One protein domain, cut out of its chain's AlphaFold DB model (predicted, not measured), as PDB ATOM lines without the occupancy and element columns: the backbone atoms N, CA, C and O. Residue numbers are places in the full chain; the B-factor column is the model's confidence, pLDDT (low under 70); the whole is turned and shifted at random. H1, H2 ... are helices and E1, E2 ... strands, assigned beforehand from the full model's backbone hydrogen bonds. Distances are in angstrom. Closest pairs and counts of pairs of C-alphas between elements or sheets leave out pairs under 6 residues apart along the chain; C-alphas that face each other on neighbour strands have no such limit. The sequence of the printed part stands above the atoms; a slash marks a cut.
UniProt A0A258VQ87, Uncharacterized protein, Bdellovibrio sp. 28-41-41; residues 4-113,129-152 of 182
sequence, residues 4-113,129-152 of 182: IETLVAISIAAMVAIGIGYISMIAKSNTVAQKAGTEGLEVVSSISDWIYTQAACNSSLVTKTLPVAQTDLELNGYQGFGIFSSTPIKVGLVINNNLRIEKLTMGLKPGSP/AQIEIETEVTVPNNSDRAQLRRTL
ATOM      1  N   ILE A   4     128.507 282.848 232.959       78.62
ATOM      2  CA  ILE A   4     127.493 281.882 233.385       78.62
ATOM      3  C   ILE A   4     127.010 281.042 232.194       78.62
ATOM      4  O   ILE A   4     126.947 279.821 232.303       78.62
ATOM      5  N   GLU A   5     126.748 281.655 231.036       73.62
ATOM      6  CA  GLU A   5     126.355 280.930 229.818       73.62
ATOM      7  C   GLU A   5     127.450 279.967 229.341       73.62
ATOM      8  O   GLU A   5     127.144 278.841 228.952       73.62
ATOM      9  N   THR A   6     128.730 280.355 229.424       78.88
ATOM     10  CA  THR A   6     129.850 279.448 229.109       78.88
ATOM     11  C   THR A   6     129.937 278.267 230.075       78.88
ATOM     12  O   THR A   6     130.152 277.142 229.634       78.88
ATOM     13  N   LEU A   7     129.735 278.489 231.377       75.94
ATOM     14  CA  LEU A   7     129.788 277.421 232.384       75.94
ATOM     15  C   LEU A   7     128.634 276.424 232.228       75.94
ATOM     16  O   LEU A   7     128.850 275.216 232.339       75.94
ATOM     17  N   VAL A   8     127.432 276.915 231.920       79.12
ATOM     18  CA  VAL A   8     126.260 276.069 231.647       79.12
ATOM     19  C   VAL A   8     126.436 275.286 230.341       79.12
ATOM     20  O   VAL A   8     126.127 274.100 230.287       79.12
ATOM     21  N   ALA A   9     126.991 275.900 229.294       77.81
ATOM     22  CA  ALA A   9     127.253 275.200 228.036       77.81
ATOM     23  C   ALA A   9     128.296 274.076 228.198       77.81
ATOM     24  O   ALA A   9     128.111 272.981 227.662       77.81
ATOM     25  N   ILE A  10     129.363 274.314 228.970       79.00
ATOM     26  CA  ILE A  10     130.413 273.316 229.226       79.00
ATOM     27  C   ILE A  10     129.879 272.153 230.069       79.00
ATOM     28  O   ILE A  10     130.198 271.000 229.777       79.00
ATOM     29  N   SER A  11     129.051 272.417 231.085       75.19
ATOM     30  CA  SER A  11     128.506 271.354 231.940       75.19
ATOM     31  C   SER A  11     127.553 270.430 231.176       75.19
ATOM     32  O   SER A  11     127.655 269.209 231.305       75.19
ATOM     33  N   ILE A  12     126.705 270.986 230.306       76.19
ATOM     34  CA  ILE A  12     125.828 270.200 229.428       76.19
ATOM     35  C   ILE A  12     126.663 269.387 228.429       76.19
ATOM     36  O   ILE A  12     126.441 268.185 228.279       76.19
ATOM     37  N   ALA A  13     127.663 270.002 227.789       71.88
ATOM     38  CA  ALA A  13     128.532 269.306 226.840       71.88
ATOM     39  C   ALA A  13     129.308 268.149 227.498       71.88
ATOM     40  O   ALA A  13     129.414 267.070 226.912       71.88
ATOM     41  N   ALA A  14     129.794 268.333 228.729       71.88
ATOM     42  CA  ALA A  14     130.495 267.293 229.480       71.88
ATOM     43  C   ALA A  14     129.573 266.116 229.846       71.88
ATOM     44  O   ALA A  14     129.954 264.960 229.655       71.88
ATOM     45  N   MET A  15     128.347 266.386 230.309       71.25
ATOM     46  CA  MET A  15     127.369 265.334 230.620       71.25
ATOM     47  C   MET A  15     126.982 264.526 229.375       71.25
ATOM     48  O   MET A  15     126.915 263.297 229.430       71.25
ATOM     49  N   VAL A  16     126.792 265.199 228.237       71.06
ATOM     50  CA  VAL A  16     126.479 264.545 226.959       71.06
ATOM     51  C   VAL A  16     127.658 263.699 226.468       71.06
ATOM     52  O   VAL A  16     127.455 262.559 226.049       71.06
ATOM     53  N   ALA A  17     128.894 264.196 226.570       66.75
ATOM     54  CA  ALA A  17     130.085 263.455 226.157       66.75
ATOM     55  C   ALA A  17     130.297 262.169 226.977       66.75
ATOM     56  O   ALA A  17     130.579 261.113 226.404       66.75
ATOM     57  N   ILE A  18     130.106 262.228 228.301       68.56
ATOM     58  CA  ILE A  18     130.201 261.053 229.183       68.56
ATOM     59  C   ILE A  18     129.085 260.050 228.859       68.56
ATOM     60  O   ILE A  18     129.354 258.854 228.724       68.56
ATOM     61  N   GLY A  19     127.851 260.530 228.668       57.88
ATOM     62  CA  GLY A  19     126.710 259.684 228.313       57.88
ATOM     63  C   GLY A  19     126.909 258.936 226.991       57.88
ATOM     64  O   GLY A  19     126.734 257.719 226.937       57.88
ATOM     65  N   ILE A  20     127.346 259.631 225.936       65.88
ATOM     66  CA  ILE A  20     127.595 259.020 224.618       65.88
ATOM     67  C   ILE A  20     128.776 258.044 224.679       65.88
ATOM     68  O   ILE A  20     128.702 256.960 224.094       65.88
ATOM     69  N   GLY A  21     129.850 258.394 225.395       60.28
ATOM     70  CA  GLY A  21     131.015 257.524 225.568       60.28
ATOM     71  C   GLY A  21     130.660 256.204 226.254       60.28
ATOM     72  O   GLY A  21     131.029 255.133 225.769       60.28
ATOM     73  N   TYR A  22     129.870 256.271 227.327       64.25
ATOM     74  CA  TYR A  22     129.425 255.100 228.083       64.25
ATOM     75  C   TYR A  22     128.494 254.193 227.263       64.25
ATOM     76  O   TYR A  22     128.728 252.986 227.165       64.25
ATOM     77  N   ILE A  23     127.492 254.768 226.589       61.97
ATOM     78  CA  ILE A  23     126.555 254.005 225.746       61.97
ATOM     79  C   ILE A  23     127.290 253.357 224.565       61.97
ATOM     80  O   ILE A  23     127.045 252.194 224.254       61.97
ATOM     81  N   SER A  24     128.232 254.067 223.939       59.69
ATOM     82  CA  SER A  24     129.022 253.532 222.822       59.69
ATOM     83  C   SER A  24     129.907 252.355 223.244       59.69
ATOM     84  O   SER A  24     130.086 251.412 222.471       59.69
ATOM     85  N   MET A  25     130.455 252.390 224.462       61.03
ATOM     86  CA  MET A  25     131.259 251.299 225.017       61.03
ATOM     87  C   MET A  25     130.403 250.061 225.316       61.03
ATOM     88  O   MET A  25     130.775 248.957 224.917       61.03
ATOM     89  N   ILE A  26     129.234 250.241 225.939       62.06
ATOM     90  CA  ILE A  26     128.298 249.141 226.226       62.06
ATOM     91  C   ILE A  26     127.741 248.541 224.938       62.06
ATOM     92  O   ILE A  26     127.714 247.321 224.796       62.06
ATOM     93  N   ALA A  27     127.335 249.376 223.981       60.22
ATOM     94  CA  ALA A  27     126.810 248.910 222.704       60.22
ATOM     95  C   ALA A  27     127.845 248.046 221.972       60.22
ATOM     96  O   ALA A  27     127.527 246.924 221.590       60.22
ATOM     97  N   LYS A  28     129.102 248.507 221.867       62.25
ATOM     98  CA  LYS A  28     130.193 247.715 221.273       62.25
ATOM     99  C   LYS A  28     130.441 246.406 222.024       62.25
ATOM    100  O   LYS A  28     130.614 245.380 221.376       62.25
ATOM    101  N   SER A  29     130.434 246.431 223.358       61.03
ATOM    102  CA  SER A  29     130.608 245.225 224.178       61.03
ATOM    103  C   SER A  29     129.504 244.194 223.906       61.03
ATOM    104  O   SER A  29     129.793 243.039 223.595       61.03
ATOM    105  N   ASN A  30     128.241 244.629 223.884       63.72
ATOM    106  CA  ASN A  30     127.094 243.758 223.624       63.72
ATOM    107  C   ASN A  30     127.089 243.195 222.197       63.72
ATOM    108  O   ASN A  30     126.801 242.015 222.014       63.72
ATOM    109  N   THR A  31     127.430 243.995 221.178       63.06
ATOM    110  CA  THR A  31     127.502 243.495 219.795       63.06
ATOM    111  C   THR A  31     128.603 242.447 219.636       63.06
ATOM    112  O   THR A  31     128.408 241.456 218.935       63.06
ATOM    113  N   VAL A  32     129.750 242.627 220.300       62.31
ATOM    114  CA  VAL A  32     130.846 241.648 220.253       62.31
ATOM    115  C   VAL A  32     130.485 240.377 221.025       62.31
ATOM    116  O   VAL A  32     130.748 239.288 220.522       62.31
ATOM    117  N   ALA A  33     129.826 240.496 222.180       61.66
ATOM    118  CA  ALA A  33     129.332 239.349 222.941       61.66
ATOM    119  C   ALA A  33     128.304 238.525 222.147       61.66
ATOM    120  O   ALA A  33     128.409 237.302 222.085       61.66
ATOM    121  N   GLN A  34     127.349 239.189 221.486       66.25
ATOM    122  CA  GLN A  34     126.367 238.515 220.635       66.25
ATOM    123  C   GLN A  34     127.027 237.837 219.436       66.25
ATOM    124  O   GLN A  34     126.769 236.662 219.194       66.25
ATOM    125  N   LYS A  35     127.921 238.540 218.730       68.06
ATOM    126  CA  LYS A  35     128.636 237.976 217.582       68.06
ATOM    127  C   LYS A  35     129.432 236.735 217.980       68.06
ATOM    128  O   LYS A  35     129.309 235.705 217.334       68.06
ATOM    129  N   ALA A  36     130.208 236.817 219.055       63.72
ATOM    130  CA  ALA A  36     131.057 235.715 219.481       63.72
ATOM    131  C   ALA A  36     130.236 234.518 220.015       63.72
ATOM    132  O   ALA A  36     130.604 233.368 219.789       63.72
ATOM    133  N   GLY A  37     129.073 234.770 220.632       69.69
ATOM    134  CA  GLY A  37     128.105 233.723 220.978       69.69
ATOM    135  C   GLY A  37     127.498 233.028 219.752       69.69
ATOM    136  O   GLY A  37     127.395 231.801 219.734       69.69
ATOM    137  N   THR A  38     127.143 233.784 218.708       75.38
ATOM    138  CA  THR A  38     126.673 233.224 217.429       75.38
ATOM    139  C   THR A  38     127.768 232.412 216.736       75.38
ATOM    140  O   THR A  38     127.499 231.295 216.309       75.38
ATOM    141  N   GLU A  39     129.009 232.904 216.701       76.75
ATOM    142  CA  GLU A  39     130.146 232.173 216.121       76.75
ATOM    143  C   GLU A  39     130.410 230.846 216.857       76.75
ATOM    144  O   GLU A  39     130.622 229.818 216.219       76.75
ATOM    145  N   GLY A  40     130.342 230.832 218.195       77.69
ATOM    146  CA  GLY A  40     130.464 229.598 218.981       77.69
ATOM    147  C   GLY A  40     129.362 228.581 218.662       77.69
ATOM    148  O   GLY A  40     129.645 227.395 218.481       77.69
ATOM    149  N   LEU A  41     128.115 229.043 218.525       82.19
ATOM    150  CA  LEU A  41     126.981 228.207 218.109       82.19
ATOM    151  C   LEU A  41     127.177 227.630 216.707       82.19
ATOM    152  O   LEU A  41     126.955 226.436 216.510       82.19
ATOM    153  N   GLU A  42     127.616 228.447 215.754       83.62
ATOM    154  CA  GLU A  42     127.855 228.023 214.373       83.62
ATOM    155  C   GLU A  42     128.999 227.008 214.282       83.62
ATOM    156  O   GLU A  42     128.854 225.995 213.598       83.62
ATOM    157  N   VAL A  43     130.095 227.206 215.026       84.75
ATOM    158  CA  VAL A  43     131.184 226.220 215.129       84.75
ATOM    159  C   VAL A  43     130.679 224.898 215.670       84.75
ATOM    160  O   VAL A  43     130.895 223.858 215.050       84.75
ATOM    161  N   VAL A  44     130.030 224.919 216.835       85.44
ATOM    162  CA  VAL A  44     129.592 223.684 217.489       85.44
ATOM    163  C   VAL A  44     128.553 222.974 216.630       85.44
ATOM    164  O   VAL A  44     128.640 221.757 216.483       85.44
ATOM    165  N   SER A  45     127.621 223.707 216.013       85.00
ATOM    166  CA  SER A  45     126.644 223.136 215.080       85.00
ATOM    167  C   SER A  45     127.332 222.515 213.869       85.00
ATOM    168  O   SER A  45     127.105 221.348 213.587       85.00
ATOM    169  N   SER A  46     128.241 223.239 213.214       86.19
ATOM    170  CA  SER A  46     128.944 222.759 212.020       86.19
ATOM    171  C   SER A  46     129.815 221.531 212.311       86.19
ATOM    172  O   SER A  46     129.813 220.572 211.541       86.19
ATOM    173  N   ILE A  47     130.523 221.503 213.448       85.81
ATOM    174  CA  ILE A  47     131.271 220.313 213.890       85.81
ATOM    175  C   ILE A  47     130.308 219.153 214.161       85.81
ATOM    176  O   ILE A  47     130.601 218.021 213.779       85.81
ATOM    177  N   SER A  48     129.167 219.422 214.799       84.50
ATOM    178  CA  SER A  48     128.155 218.401 215.084       84.50
ATOM    179  C   SER A  48     127.618 217.784 213.795       84.50
ATOM    180  O   SER A  48     127.660 216.565 213.641       84.50
ATOM    181  N   ASP A  49     127.182 218.621 212.854       85.62
ATOM    182  CA  ASP A  49     126.641 218.203 211.560       85.62
ATOM    183  C   ASP A  49     127.686 217.423 210.755       85.62
ATOM    184  O   ASP A  49     127.381 216.380 210.176       85.62
ATOM    185  N   TRP A  50     128.945 217.866 210.787       86.06
ATOM    186  CA  TRP A  50     130.043 217.154 210.144       86.06
ATOM    187  C   TRP A  50     130.293 215.779 210.772       86.06
ATOM    188  O   TRP A  50     130.374 214.809 210.021       86.06
ATOM    189  N   ILE A  51     130.359 215.646 212.105       86.69
ATOM    190  CA  ILE A  51     130.569 214.351 212.795       86.69
ATOM    191  C   ILE A  51     129.474 213.334 212.447       86.69
ATOM    192  O   ILE A  51     129.755 212.136 212.385       86.69
ATOM    193  N   TYR A  52     128.241 213.790 212.203       84.56
ATOM    194  CA  TYR A  52     127.144 212.921 211.774       84.56
ATOM    195  C   TYR A  52     127.300 212.397 210.337       84.56
ATOM    196  O   TYR A  52     126.632 211.431 209.967       84.56
ATOM    197  N   THR A  53     128.206 212.946 209.527       84.50
ATOM    198  CA  THR A  53     128.515 212.365 208.214       84.50
ATOM    199  C   THR A  53     129.315 211.071 208.362       84.50
ATOM    200  O   THR A  53     130.218 210.957 209.200       84.50
ATOM    201  N   GLN A  54     129.033 210.085 207.507       81.06
ATOM    202  CA  GLN A  54     129.737 208.802 207.549       81.06
ATOM    203  C   GLN A  54     131.253 208.971 207.345       81.06
ATOM    204  O   GLN A  54     132.053 208.309 208.008       81.06
ATOM    205  N   ALA A  55     131.658 209.884 206.455       82.12
ATOM    206  CA  ALA A  55     133.062 210.156 206.157       82.12
ATOM    207  C   ALA A  55     133.824 210.704 207.376       82.12
ATOM    208  O   ALA A  55     134.899 210.196 207.696       82.12
ATOM    209  N   ALA A  56     133.256 211.689 208.077       84.06
ATOM    210  CA  ALA A  56     133.868 212.287 209.263       84.06
ATOM    211  C   ALA A  56     133.973 211.301 210.422       84.06
ATOM    212  O   ALA A  56     134.992 211.235 211.114       84.06
ATOM    213  N   CYS A  57     132.920 210.511 210.632       84.56
ATOM    214  CA  CYS A  57     132.938 209.515 211.683       84.56
ATOM    215  C   CYS A  57     133.981 208.430 211.400       84.56
ATOM    216  O   CYS A  57     134.757 208.060 212.285       84.56
ATOM    217  N   ASN A  58     134.064 207.974 210.150       84.81
ATOM    218  CA  ASN A  58     135.077 207.013 209.736       84.81
ATOM    219  C   ASN A  58     136.500 207.576 209.873       84.81
ATOM    220  O   ASN A  58     137.389 206.854 210.312       84.81
ATOM    221  N   SER A  59     136.734 208.852 209.550       84.25
ATOM    222  CA  SER A  59     138.067 209.458 209.675       84.25
ATOM    223  C   SER A  59     138.465 209.758 211.121       84.25
ATOM    224  O   SER A  59     139.652 209.744 211.445       84.25
ATOM    225  N   SER A  60     137.495 210.048 211.993       84.62
ATOM    226  CA  SER A  60     137.768 210.567 213.337       84.62
ATOM    227  C   SER A  60     137.589 209.551 214.457       84.62
ATOM    228  O   SER A  60     138.242 209.697 215.494       84.62
ATOM    229  N   LEU A  61     136.700 208.566 214.299       86.62
ATOM    230  CA  LEU A  61     136.295 207.655 215.377       86.62
ATOM    231  C   LEU A  61     136.643 206.191 215.104       86.62
ATOM    232  O   LEU A  61     136.940 205.463 216.050       86.62
ATOM    233  N   VAL A  62     136.628 205.734 213.848       86.88
ATOM    234  CA  VAL A  62     136.987 204.340 213.532       86.88
ATOM    235  C   VAL A  62     138.440 204.084 213.932       86.88
ATOM    236  O   VAL A  62     139.297 204.947 213.774       86.88
ATOM    237  N   THR A  63     138.706 202.892 214.470       88.31
ATOM    238  CA  THR A  63     139.957 202.451 215.126       88.31
ATOM    239  C   THR A  63     140.198 202.977 216.539       88.31
ATOM    240  O   THR A  63     141.074 202.449 217.224       88.31
ATOM    241  N   LYS A  64     139.407 203.939 217.031       88.31
ATOM    242  CA  LYS A  64     139.487 204.353 218.435       88.31
ATOM    243  C   LYS A  64     138.742 203.373 219.331       88.31
ATOM    244  O   LYS A  64     137.674 202.874 218.982       88.31
ATOM    245  N   THR A  65     139.298 203.125 220.510       90.56
ATOM    246  CA  THR A  65     138.589 202.430 221.586       90.56
ATOM    247  C   THR A  65     137.539 203.365 222.166       90.56
ATOM    248  O   THR A  65     137.833 204.533 222.411       90.56
ATOM    249  N   LEU A  66     136.326 202.864 222.381       90.19
ATOM    250  CA  LEU A  66     135.255 203.584 223.054       90.19
ATOM    251  C   LEU A  66     135.426 203.425 224.574       90.19
ATOM    252  O   LEU A  66     135.131 202.352 225.106       90.19
ATOM    253  N   PRO A  67     135.907 204.450 225.293       88.81
ATOM    254  CA  PRO A  67     136.213 204.307 226.706       88.81
ATOM    255  C   PRO A  67     134.938 204.405 227.548       88.81
ATOM    256  O   PRO A  67     133.994 205.115 227.206       88.81
ATOM    257  N   VAL A  68     134.914 203.714 228.689       81.81
ATOM    258  CA  VAL A  68     133.792 203.806 229.642       81.81
ATOM    259  C   VAL A  68     133.748 205.185 230.315       81.81
ATOM    260  O   VAL A  68     132.670 205.719 230.557       81.81
ATOM    261  N   ALA A  69     134.914 205.775 230.588       86.06
ATOM    262  CA  ALA A  69     135.048 207.148 231.067       86.06
ATOM    263  C   ALA A  69     135.323 208.094 229.892       86.06
ATOM    264  O   ALA A  69     135.995 207.701 228.944       86.06
ATOM    265  N   GLN A  70     134.839 209.337 229.958       87.25
ATOM    266  CA  GLN A  70     135.140 210.335 228.929       87.25
ATOM    267  C   GLN A  70     136.657 210.574 228.830       87.25
ATOM    268  O   GLN A  70     137.299 210.861 229.839       87.25
ATOM    269  N   THR A  71     137.211 210.496 227.621       89.25
ATOM    270  CA  THR A  71     138.613 210.835 227.327       89.25
ATOM    271  C   THR A  71     138.696 211.891 226.242       89.25
ATOM    272  O   THR A  71     137.793 211.990 225.409       89.25
ATOM    273  N   ASP A  72     139.801 212.630 226.210       91.25
ATOM    274  CA  ASP A  72     140.059 213.621 225.169       91.25
ATOM    275  C   ASP A  72     139.979 213.001 223.772       91.25
ATOM    276  O   ASP A  72     140.463 211.893 223.513       91.25
ATOM    277  N   LEU A  73     139.328 213.730 222.871       90.06
ATOM    278  CA  LEU A  73     139.116 213.338 221.492       90.06
ATOM    279  C   LEU A  73     139.786 214.351 220.567       90.06
ATOM    280  O   LEU A  73     139.612 215.559 220.698       90.06
ATOM    281  N   GLU A  74     140.510 213.829 219.584       89.12
ATOM    282  CA  GLU A  74     141.019 214.605 218.459       89.12
ATOM    283  C   GLU A  74     140.214 214.283 217.194       89.12
ATOM    284  O   GLU A  74     140.126 213.115 216.801       89.12
ATOM    285  N   LEU A  75     139.609 215.293 216.570       86.75
ATOM    286  CA  LEU A  75     138.875 215.155 215.313       86.75
ATOM    287  C   LEU A  75     139.753 215.599 214.145       86.75
ATOM    288  O   LEU A  75     140.318 216.693 214.166       86.75
ATOM    289  N   ASN A  76     139.823 214.767 213.110       84.88
ATOM    290  CA  ASN A  76     140.718 214.965 211.975       84.88
ATOM    291  C   ASN A  76     139.939 215.195 210.680       84.88
ATOM    292  O   ASN A  76     138.993 214.468 210.371       84.88
ATOM    293  N   GLY A  77     140.388 216.171 209.887       77.56
ATOM    294  CA  GLY A  77     139.856 216.426 208.548       77.56
ATOM    295  C   GLY A  77     138.597 217.293 208.496       77.56
ATOM    296  O   GLY A  77     138.007 217.409 207.421       77.56
ATOM    297  N   TYR A  78     138.186 217.914 209.607       81.44
ATOM    298  CA  TYR A  78     137.106 218.899 209.587       81.44
ATOM    299  C   TYR A  78     137.491 220.106 208.726       81.44
ATOM    300  O   TYR A  78     138.583 220.659 208.850       81.44
ATOM    301  N   GLN A  79     136.568 220.505 207.854       74.88
ATOM    302  CA  GLN A  79     136.695 221.657 206.969       74.88
ATOM    303  C   GLN A  79     135.455 222.518 207.141       74.88
ATOM    304  O   GLN A  79     134.401 222.226 206.584       74.88
ATOM    305  N   GLY A  80     135.568 223.568 207.942       73.81
ATOM    306  CA  GLY A  80     134.436 224.434 208.227       73.81
ATOM    307  C   GLY A  80     134.815 225.551 209.179       73.81
ATOM    308  O   GLY A  80     135.824 225.472 209.874       73.81
ATOM    309  N   PHE A  81     134.014 226.612 209.190       71.88
ATOM    310  CA  PHE A  81     134.133 227.741 210.116       71.88
ATOM    311  C   PHE A  81     135.573 228.229 210.391       71.88
ATOM    312  O   PHE A  81     136.034 228.275 211.528       71.88
ATOM    313  N   GLY A  82     136.332 228.543 209.337       64.56
ATOM    314  CA  GLY A  82     137.700 229.064 209.470       64.56
ATOM    315  C   GLY A  82     138.760 228.055 209.942       64.56
ATOM    316  O   GLY A  82     139.925 228.429 210.057       64.56
ATOM    317  N   ILE A  83     138.399 226.787 210.170       69.94
ATOM    318  CA  ILE A  83     139.338 225.700 210.473       69.94
ATOM    319  C   ILE A  83     139.764 225.026 209.163       69.94
ATOM    320  O   ILE A  83     138.932 224.571 208.373       69.94
ATOM    321  N   PHE A  84     141.077 224.955 208.940       66.56
ATOM    322  CA  PHE A  84     141.669 224.258 207.799       66.56
ATOM    323  C   PHE A  84     141.731 222.747 208.044       66.56
ATOM    324  O   PHE A  84     142.004 222.307 209.159       66.56
ATOM    325  N   SER A  85     141.573 221.959 206.976       60.56
ATOM    326  CA  SER A  85     141.528 220.486 207.009       60.56
ATOM    327  C   SER A  85     142.710 219.809 207.706       60.56
ATOM    328  O   SER A  85     142.575 218.701 208.222       60.56
ATOM    329  N   SER A  86     143.874 220.461 207.685       69.69
ATOM    330  CA  SER A  86     145.128 219.967 208.247       69.69
ATOM    331  C   SER A  86     145.250 220.176 209.755       69.69
ATOM    332  O   SER A  86     146.174 219.636 210.359       69.69
ATOM    333  N   THR A  87     144.373 220.981 210.359       79.56
ATOM    334  CA  THR A  87     144.431 221.290 211.788       79.56
ATOM    335  C   THR A  87     143.465 220.381 212.545       79.56
ATOM    336  O   THR A  87     142.251 220.539 212.397       79.56
ATOM    337  N   PRO A  88     143.963 219.445 213.372       84.56
ATOM    338  CA  PRO A  88     143.091 218.629 214.200       84.56
ATOM    339  C   PRO A  88     142.324 219.489 215.205       84.56
ATOM    340  O   PRO A  88     142.905 220.351 215.874       84.56
ATOM    341  N   ILE A  89     141.028 219.222 215.359       87.56
ATOM    342  CA  ILE A  89     140.232 219.811 216.437       87.56
ATOM    343  C   ILE A  89     140.487 219.008 217.700       87.56
ATOM    344  O   ILE A  89     140.214 217.811 217.754       87.56
ATOM    345  N   LYS A  90     140.992 219.689 218.723       89.94
ATOM    346  CA  LYS A  90     141.277 219.136 220.045       89.94
ATOM    347  C   LYS A  90     141.061 220.196 221.115       89.94
ATOM    348  O   LYS A  90     140.946 221.385 220.804       89.94
ATOM    349  N   VAL A  91     141.041 219.756 222.368       90.06
ATOM    350  CA  VAL A  91     141.036 220.643 223.537       90.06
ATOM    351  C   VAL A  91     142.143 221.694 223.411       90.06
ATOM    352  O   VAL A  91     143.280 221.390 223.047       90.06
ATOM    353  N   GLY A  92     141.791 222.946 223.685       86.50
ATOM    354  CA  GLY A  92     142.679 224.101 223.613       86.50
ATOM    355  C   GLY A  92     142.823 224.727 222.224       86.50
ATOM    356  O   GLY A  92     143.497 225.752 222.114       86.50
ATOM    357  N   LEU A  93     142.206 224.175 221.169       87.31
ATOM    358  CA  LEU A  93     142.265 224.779 219.833       87.31
ATOM    359  C   LEU A  93     141.608 226.166 219.839       87.31
ATOM    360  O   LEU A  93     140.423 226.298 220.137       87.31
ATOM    361  N   VAL A  94     142.373 227.184 219.451       86.44
ATOM    362  CA  VAL A  94     141.889 228.553 219.247       86.44
ATOM    363  C   VAL A  94     141.442 228.694 217.795       86.44
ATOM    364  O   VAL A  94     142.257 228.584 216.881       86.44
ATOM    365  N   ILE A  95     140.145 228.914 217.584       82.31
ATOM    366  CA  ILE A  95     139.546 229.070 216.248       82.31
ATOM    367  C   ILE A  95     139.696 230.519 215.787       82.31
ATOM    368  O   ILE A  95     140.029 230.789 214.635       82.31
ATOM    369  N   ASN A  96     139.471 231.463 216.701       79.38
ATOM    370  CA  ASN A  96     139.720 232.883 216.490       79.38
ATOM    371  C   ASN A  96     140.093 233.555 217.824       79.38
ATOM    372  O   ASN A  96     140.091 232.910 218.870       79.38
ATOM    373  N   ASN A  97     140.394 234.858 217.803       74.19
ATOM    374  CA  ASN A  97     140.851 235.607 218.986       74.19
ATOM    375  C   ASN A  97     139.904 235.540 220.198       74.19
ATOM    376  O   ASN A  97     140.334 235.815 221.315       74.19
ATOM    377  N   ASN A  98     138.638 235.189 219.978       79.12
ATOM    378  CA  ASN A  98     137.593 235.186 220.987       79.12
ATOM    379  C   ASN A  98     136.966 233.800 221.190       79.12
ATOM    380  O   ASN A  98     136.080 233.697 222.026       79.12
ATOM    381  N   LEU A  99     137.376 232.754 220.461       82.38
ATOM    382  CA  LEU A  99     136.727 231.438 220.475       82.38
ATOM    383  C   LEU A  99     137.750 230.305 220.574       82.38
ATOM    384  O   LEU A  99     138.637 230.166 219.723       82.38
ATOM    385  N   ARG A 100     137.572 229.449 221.582       87.81
ATOM    386  CA  ARG A 100     138.417 228.281 221.852       87.81
ATOM    387  C   ARG A 100     137.572 227.034 222.105       87.81
ATOM    388  O   ARG A 100     136.508 227.121 222.708       87.81
ATOM    389  N   ILE A 101     138.074 225.869 221.702       88.38
ATOM    390  CA  ILE A 101     137.566 224.571 222.162       88.38
ATOM    391  C   ILE A 101     138.073 224.330 223.586       88.38
ATOM    392  O   ILE A 101     139.259 224.077 223.789       88.38
ATOM    393  N   GLU A 102     137.190 224.415 224.570       90.62
ATOM    394  CA  GLU A 102     137.521 224.197 225.982       90.62
ATOM    395  C   GLU A 102     137.500 222.709 226.332       90.62
ATOM    396  O   GLU A 102     138.369 222.216 227.047       90.62
ATOM    397  N   LYS A 103     136.537 221.973 225.772       90.62
ATOM    398  CA  LYS A 103     136.384 220.537 225.991       90.62
ATOM    399  C   LYS A 103     136.034 219.840 224.687       90.62
ATOM    400  O   LYS A 103     135.184 220.303 223.933       90.62
ATOM    401  N   LEU A 104     136.678 218.707 224.438       92.00
ATOM    402  CA  LEU A 104     136.327 217.797 223.360       92.00
ATOM    403  C   LEU A 104     136.643 216.379 223.813       92.00
ATOM    404  O   LEU A 104     137.802 215.969 223.813       92.00
ATOM    405  N   THR A 105     135.618 215.649 224.241       93.88
ATOM    406  CA  THR A 105     135.780 214.303 224.797       93.88
ATOM    407  C   THR A 105     134.847 213.301 224.138       93.88
ATOM    408  O   THR A 105     133.814 213.659 223.577       93.88
ATOM    409  N   MET A 106     135.214 212.025 224.214       93.56
ATOM    410  CA  MET A 106     134.396 210.890 223.800       93.56
ATOM    411  C   MET A 106     134.313 209.872 224.934       93.56
ATOM    412  O   MET A 106     135.301 209.616 225.617       93.56
ATOM    413  N   GLY A 107     133.152 209.253 225.106       92.38
ATOM    414  CA  GLY A 107     132.967 208.120 226.004       92.38
ATOM    415  C   GLY A 107     131.752 207.285 225.631       92.38
ATOM    416  O   GLY A 107     130.962 207.653 224.767       92.38
ATOM    417  N   LEU A 108     131.590 206.141 226.279       91.81
ATOM    418  CA  LEU A 108     130.377 205.343 226.196       91.81
ATOM    419  C   LEU A 108     129.232 206.075 226.903       91.81
ATOM    420  O   LEU A 108     129.378 206.500 228.050       91.81
ATOM    421  N   LYS A 109     128.064 206.169 226.261       90.62
ATOM    422  CA  LYS A 109     126.866 206.693 226.922       90.62
ATOM    423  C   LYS A 109     126.507 205.800 228.122       90.62
ATOM    424  O   LYS A 109     126.207 204.615 227.917       90.62
ATOM    425  N   PRO A 110     126.477 206.342 229.352       84.50
ATOM    426  CA  PRO A 110     126.169 205.557 230.539       84.50
ATOM    427  C   PRO A 110     124.747 204.993 230.458       84.50
ATOM    428  O   PRO A 110     123.814 205.676 230.035       84.50
ATOM    429  N   GLY A 111     124.587 203.723 230.834       81.94
ATOM    430  CA  GLY A 111     123.290 203.038 230.827       81.94
ATOM    431  C   GLY A 111     122.726 202.710 229.437       81.94
ATOM    432  O   GLY A 111     121.592 202.247 229.350       81.94
ATOM    433  N   SER A 112     123.479 202.926 228.351       82.69
ATOM    434  CA  SER A 112     123.046 202.500 227.015       82.69
ATOM    435  C   SER A 112     123.156 200.973 226.856       82.69
ATOM    436  O   SER A 112     124.191 200.397 227.204       82.69
ATOM    437  N   PRO A 113     122.111 200.281 226.357       76.88
ATOM    438  CA  PRO A 113     122.148 198.832 226.203       76.88
ATOM    439  C   PRO A 113     123.109 198.429 225.080       76.88
ATOM    440  O   PRO A 113     122.992 198.886 223.942       76.88
ATOM    441  N   ALA A 129     128.267 206.027 221.362       90.00
ATOM    442  CA  ALA A 129     129.330 206.960 221.690       90.00
ATOM    443  C   ALA A 129     128.713 208.319 222.030       90.00
ATOM    444  O   ALA A 129     127.893 208.851 221.282       90.00
ATOM    445  N   GLN A 130     129.092 208.866 223.173       91.12
ATOM    446  CA  GLN A 130     128.760 210.208 223.605       91.12
ATOM    447  C   GLN A 130     129.984 211.094 223.380       91.12
ATOM    448  O   GLN A 130     131.042 210.839 223.954       91.12
ATOM    449  N   ILE A 131     129.839 212.119 222.547       90.50
ATOM    450  CA  ILE A 131     130.880 213.115 222.291       90.50
ATOM    451  C   ILE A 131     130.434 214.419 222.925       90.50
ATOM    452  O   ILE A 131     129.312 214.869 222.713       90.50
ATOM    453  N   GLU A 132     131.296 215.028 223.717       91.31
ATOM    454  CA  GLU A 132     131.007 216.288 224.377       91.31
ATOM    455  C   GLU A 132     131.938 217.366 223.849       91.31
ATOM    456  O   GLU A 132     133.155 217.197 223.860       91.31
ATOM    457  N   ILE A 133     131.346 218.462 223.389       89.69
ATOM    458  CA  ILE A 133     132.043 219.617 222.843       89.69
ATOM    459  C   ILE A 133     131.665 220.813 223.701       89.69
ATOM    460  O   ILE A 133     130.482 221.114 223.865       89.69
ATOM    461  N   GLU A 134     132.660 221.497 224.241       89.94
ATOM    462  CA  GLU A 134     132.486 222.763 224.933       89.94
ATOM    463  C   GLU A 134     133.390 223.803 224.297       89.94
ATOM    464  O   GLU A 134     134.581 223.564 224.089       89.94
ATOM    465  N   THR A 135     132.824 224.961 223.986       86.94
ATOM    466  CA  THR A 135     133.578 226.107 223.493       86.94
ATOM    467  C   THR A 135     133.494 227.246 224.477       86.94
ATOM    468  O   THR A 135     132.416 227.560 224.983       86.94
ATOM    469  N   GLU A 136     134.626 227.896 224.691       86.31
ATOM    470  CA  GLU A 136     134.719 229.109 225.476       86.31
ATOM    471  C   GLU A 136     134.813 230.311 224.541       86.31
ATOM    472  O   GLU A 136     135.669 230.369 223.651       86.31
ATOM    473  N   VAL A 137     133.936 231.280 224.780       81.50
ATOM    474  CA  VAL A 137     133.942 232.570 224.111       81.50
ATOM    475  C   VAL A 137     134.451 233.642 225.071       81.50
ATOM    476  O   VAL A 137     133.844 233.896 226.113       81.50
ATOM    477  N   THR A 138     135.551 234.298 224.703       75.12
ATOM    478  CA  THR A 138     136.094 235.456 225.420       75.12
ATOM    479  C   THR A 138     135.504 236.740 224.848       75.12
ATOM    480  O   THR A 138     135.669 237.039 223.665       75.12
ATOM    481  N   VAL A 139     134.841 237.531 225.691       67.50
ATOM    482  CA  VAL A 139     134.288 238.832 225.304       67.50
ATOM    483  C   VAL A 139     135.290 239.939 225.665       67.50
ATOM    484  O   VAL A 139     135.635 240.099 226.835       67.50
ATOM    485  N   PRO A 140     135.774 240.745 224.703       63.50
ATOM    486  CA  PRO A 140     136.655 241.872 224.995       63.50
ATOM    487  C   PRO A 140     136.019 242.847 225.996       63.50
ATOM    488  O   PRO A 140     134.886 243.282 225.805       63.50
ATOM    489  N   ASN A 141     136.774 243.235 227.028       62.41
ATOM    490  CA  ASN A 141     136.336 244.125 228.116       62.41
ATOM    491  C   ASN A 141     135.203 243.581 229.007       62.41
ATOM    492  O   ASN A 141     134.614 244.354 229.763       62.41
ATOM    493  N   ASN A 142     134.924 242.279 228.961       62.53
ATOM    494  CA  ASN A 142     134.086 241.606 229.943       62.53
ATOM    495  C   ASN A 142     134.838 240.378 230.492       62.53
ATOM    496  O   ASN A 142     135.467 239.638 229.739       62.53
ATOM    497  N   SER A 143     134.823 240.182 231.809       59.81
ATOM    498  CA  SER A 143     135.357 238.967 232.434       59.81
ATOM    499  C   SER A 143     134.463 237.748 232.209       59.81
ATOM    500  O   SER A 143     134.907 236.623 232.443       59.81
ATOM    501  N   ASP A 144     133.221 237.967 231.775       57.94
ATOM    502  CA  ASP A 144     132.275 236.899 231.498       57.94
ATOM    503  C   ASP A 144     132.745 236.072 230.305       57.94
ATOM    504  O   ASP A 144     132.968 236.572 229.197       57.94
ATOM    505  N   ARG A 145     132.872 234.770 230.549       65.31
ATOM    506  CA  ARG A 145     133.161 233.777 229.524       65.31
ATOM    507  C   ARG A 145     131.868 233.058 229.201       65.31
ATOM    508  O   ARG A 145     131.289 232.406 230.068       65.31
ATOM    509  N   ALA A 146     131.392 233.202 227.971       66.69
ATOM    510  CA  ALA A 146     130.232 232.443 227.534       66.69
ATOM    511  C   ALA A 146     130.702 231.036 227.154       66.69
ATOM    512  O   ALA A 146     131.519 230.869 226.249       66.69
ATOM    513  N   GLN A 147     130.207 230.034 227.874       77.75
ATOM    514  CA  GLN A 147     130.461 228.631 227.571       77.75
ATOM    515  C   GLN A 147     129.281 228.067 226.798       77.75
ATOM    516  O   GLN A 147     128.126 228.184 227.217       77.75
ATOM    517  N   LEU A 148     129.574 227.435 225.671       82.38
ATOM    518  CA  LEU A 148     128.591 226.680 224.918       82.38
ATOM    519  C   LEU A 148     128.963 225.209 224.981       82.38
ATOM    520  O   LEU A 148     130.023 224.820 224.504       82.38
ATOM    521  N   ARG A 149     128.062 224.399 225.537       86.25
ATOM    522  CA  ARG A 149     128.234 222.955 225.666       86.25
ATOM    523  C   ARG A 149     127.230 222.218 224.794       86.25
ATOM    524  O   ARG A 149     126.033 222.509 224.823       86.25
ATOM    525  N   ARG A 150     127.707 221.219 224.062       87.12
ATOM    526  CA  ARG A 150     126.889 220.309 223.265       87.12
ATOM    527  C   ARG A 150     127.329 218.878 223.499       87.12
ATOM    528  O   ARG A 150     128.510 218.553 223.450       87.12
ATOM    529  N   THR A 151     126.348 218.016 223.717       88.00
ATOM    530  CA  THR A 151     126.549 216.573 223.792       88.00
ATOM    531  C   THR A 151     125.919 215.938 222.565       88.00
ATOM    532  O   THR A 151     124.750 216.177 222.267       88.00
ATOM    533  N   LEU A 152     126.713 215.150 221.856       88.19
ATOM    534  CA  LEU A 152     126.337 214.402 220.671       88.19
ATOM    535  C   LEU A 152     126.280 212.930 221.030       88.19
ATOM    536  O   LEU A 152     127.113 212.422 221.780       88.19
TER     537      LEU A 152
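AT A GLANCE: This is residues 4 to 113 and 129 to 152 of the 182 residues of an uncharacterized protein of Bdellovibrio sp. 28-41-41 (UniProt A0A258VQ87). A long, nearly straight helix, H1, lies with its later part over one face of a twisted four-stranded sheet, while its first part, residues 4 to 24, sticks out far beyond the sheet as a free arm. The short helix H2 follows at the other end of H1, and a long looping link, residues 61 to 93, leads from H2 to the sheet and is tied to E2 by a short pairing. The printed part has 134 residues with two named helices and four named strands, along the chain H1 H2 E1 E2 E3 E4; the sheet's order is E1 E2 E3 E4, antiparallel throughout, and the class is mixed, helices and strands. The whole is extended, with a radius of gyration of the C-alphas of 22.2 A and spans of 82 by 32 by 20 A, a rod.

HOW THE PARTS SIT: In the sheet, E2, residues 99 to 108, and E3, residues 129 to 138, are inner strands and antiparallel neighbours, their directions at 165 degrees; N 105 and O 132 are 2.9 A apart, within hydrogen-bond range. E4, residues 145 to 152, is an edge strand and forms a hairpin with E3, with N 133 and O 150 at 2.8 A. E1, residues 94 to 96, is the other edge strand and forms a hairpin with E2, at 137 degrees, with N 95 and O 99 at 2.9 A. Residues 71 to 72 pair antiparallel with residues 105 to 106 of E2. H1, residues 4 to 51, is on the sheet at a height of 10.2 A, a two-layer arrangement with the helix on one face. It lies over E3 and only just over E2, on which 3 of its C-alphas fall, and it runs along the strands, at 18 degrees to E3 on the local plane. The closest C-alphas of H1 and E3 are those of Ala 36 and Val 137, 6.3 A apart. H2, residues 54 to 60, is not on the sheet; it is close to H1 but not clearly touching, about perpendicular at 78 degrees, with the closest C-alphas, of Ile 51 and Cys 57, 5.5 A apart. In H1 and H2 every O i to N i+4 pair is within hydrogen-bond range.

IN THESE COORDINATES: H1 begins at C-alpha 4 (127.493, 281.882, 233.385) and ends at C-alpha 51 (130.569, 214.351, 212.795), 70.7 A away. H2 measures 10.1 A, E1 5.6 A, E2 27.5 A, E3 29.5 A and E4 22.4 A, the last ending at C-alpha 152 (126.337, 214.402, 220.671).

THE WHOLE: The two C-alphas farthest apart are those of Ile 4 and Pro 113, 83.5 A. Without residues 4 to 24 the body spans 52 by 31 by 19 A. Residues 114 to 128 are cut out, and C-alphas 113 and 129 are 11.7 A apart across the cut. The link from H2 to E1 is long, 33 residues. The mean pLDDT of the printed part is 78.8; it is under 70 in residues 17 to 37, 82 to 86 and 139 to 146.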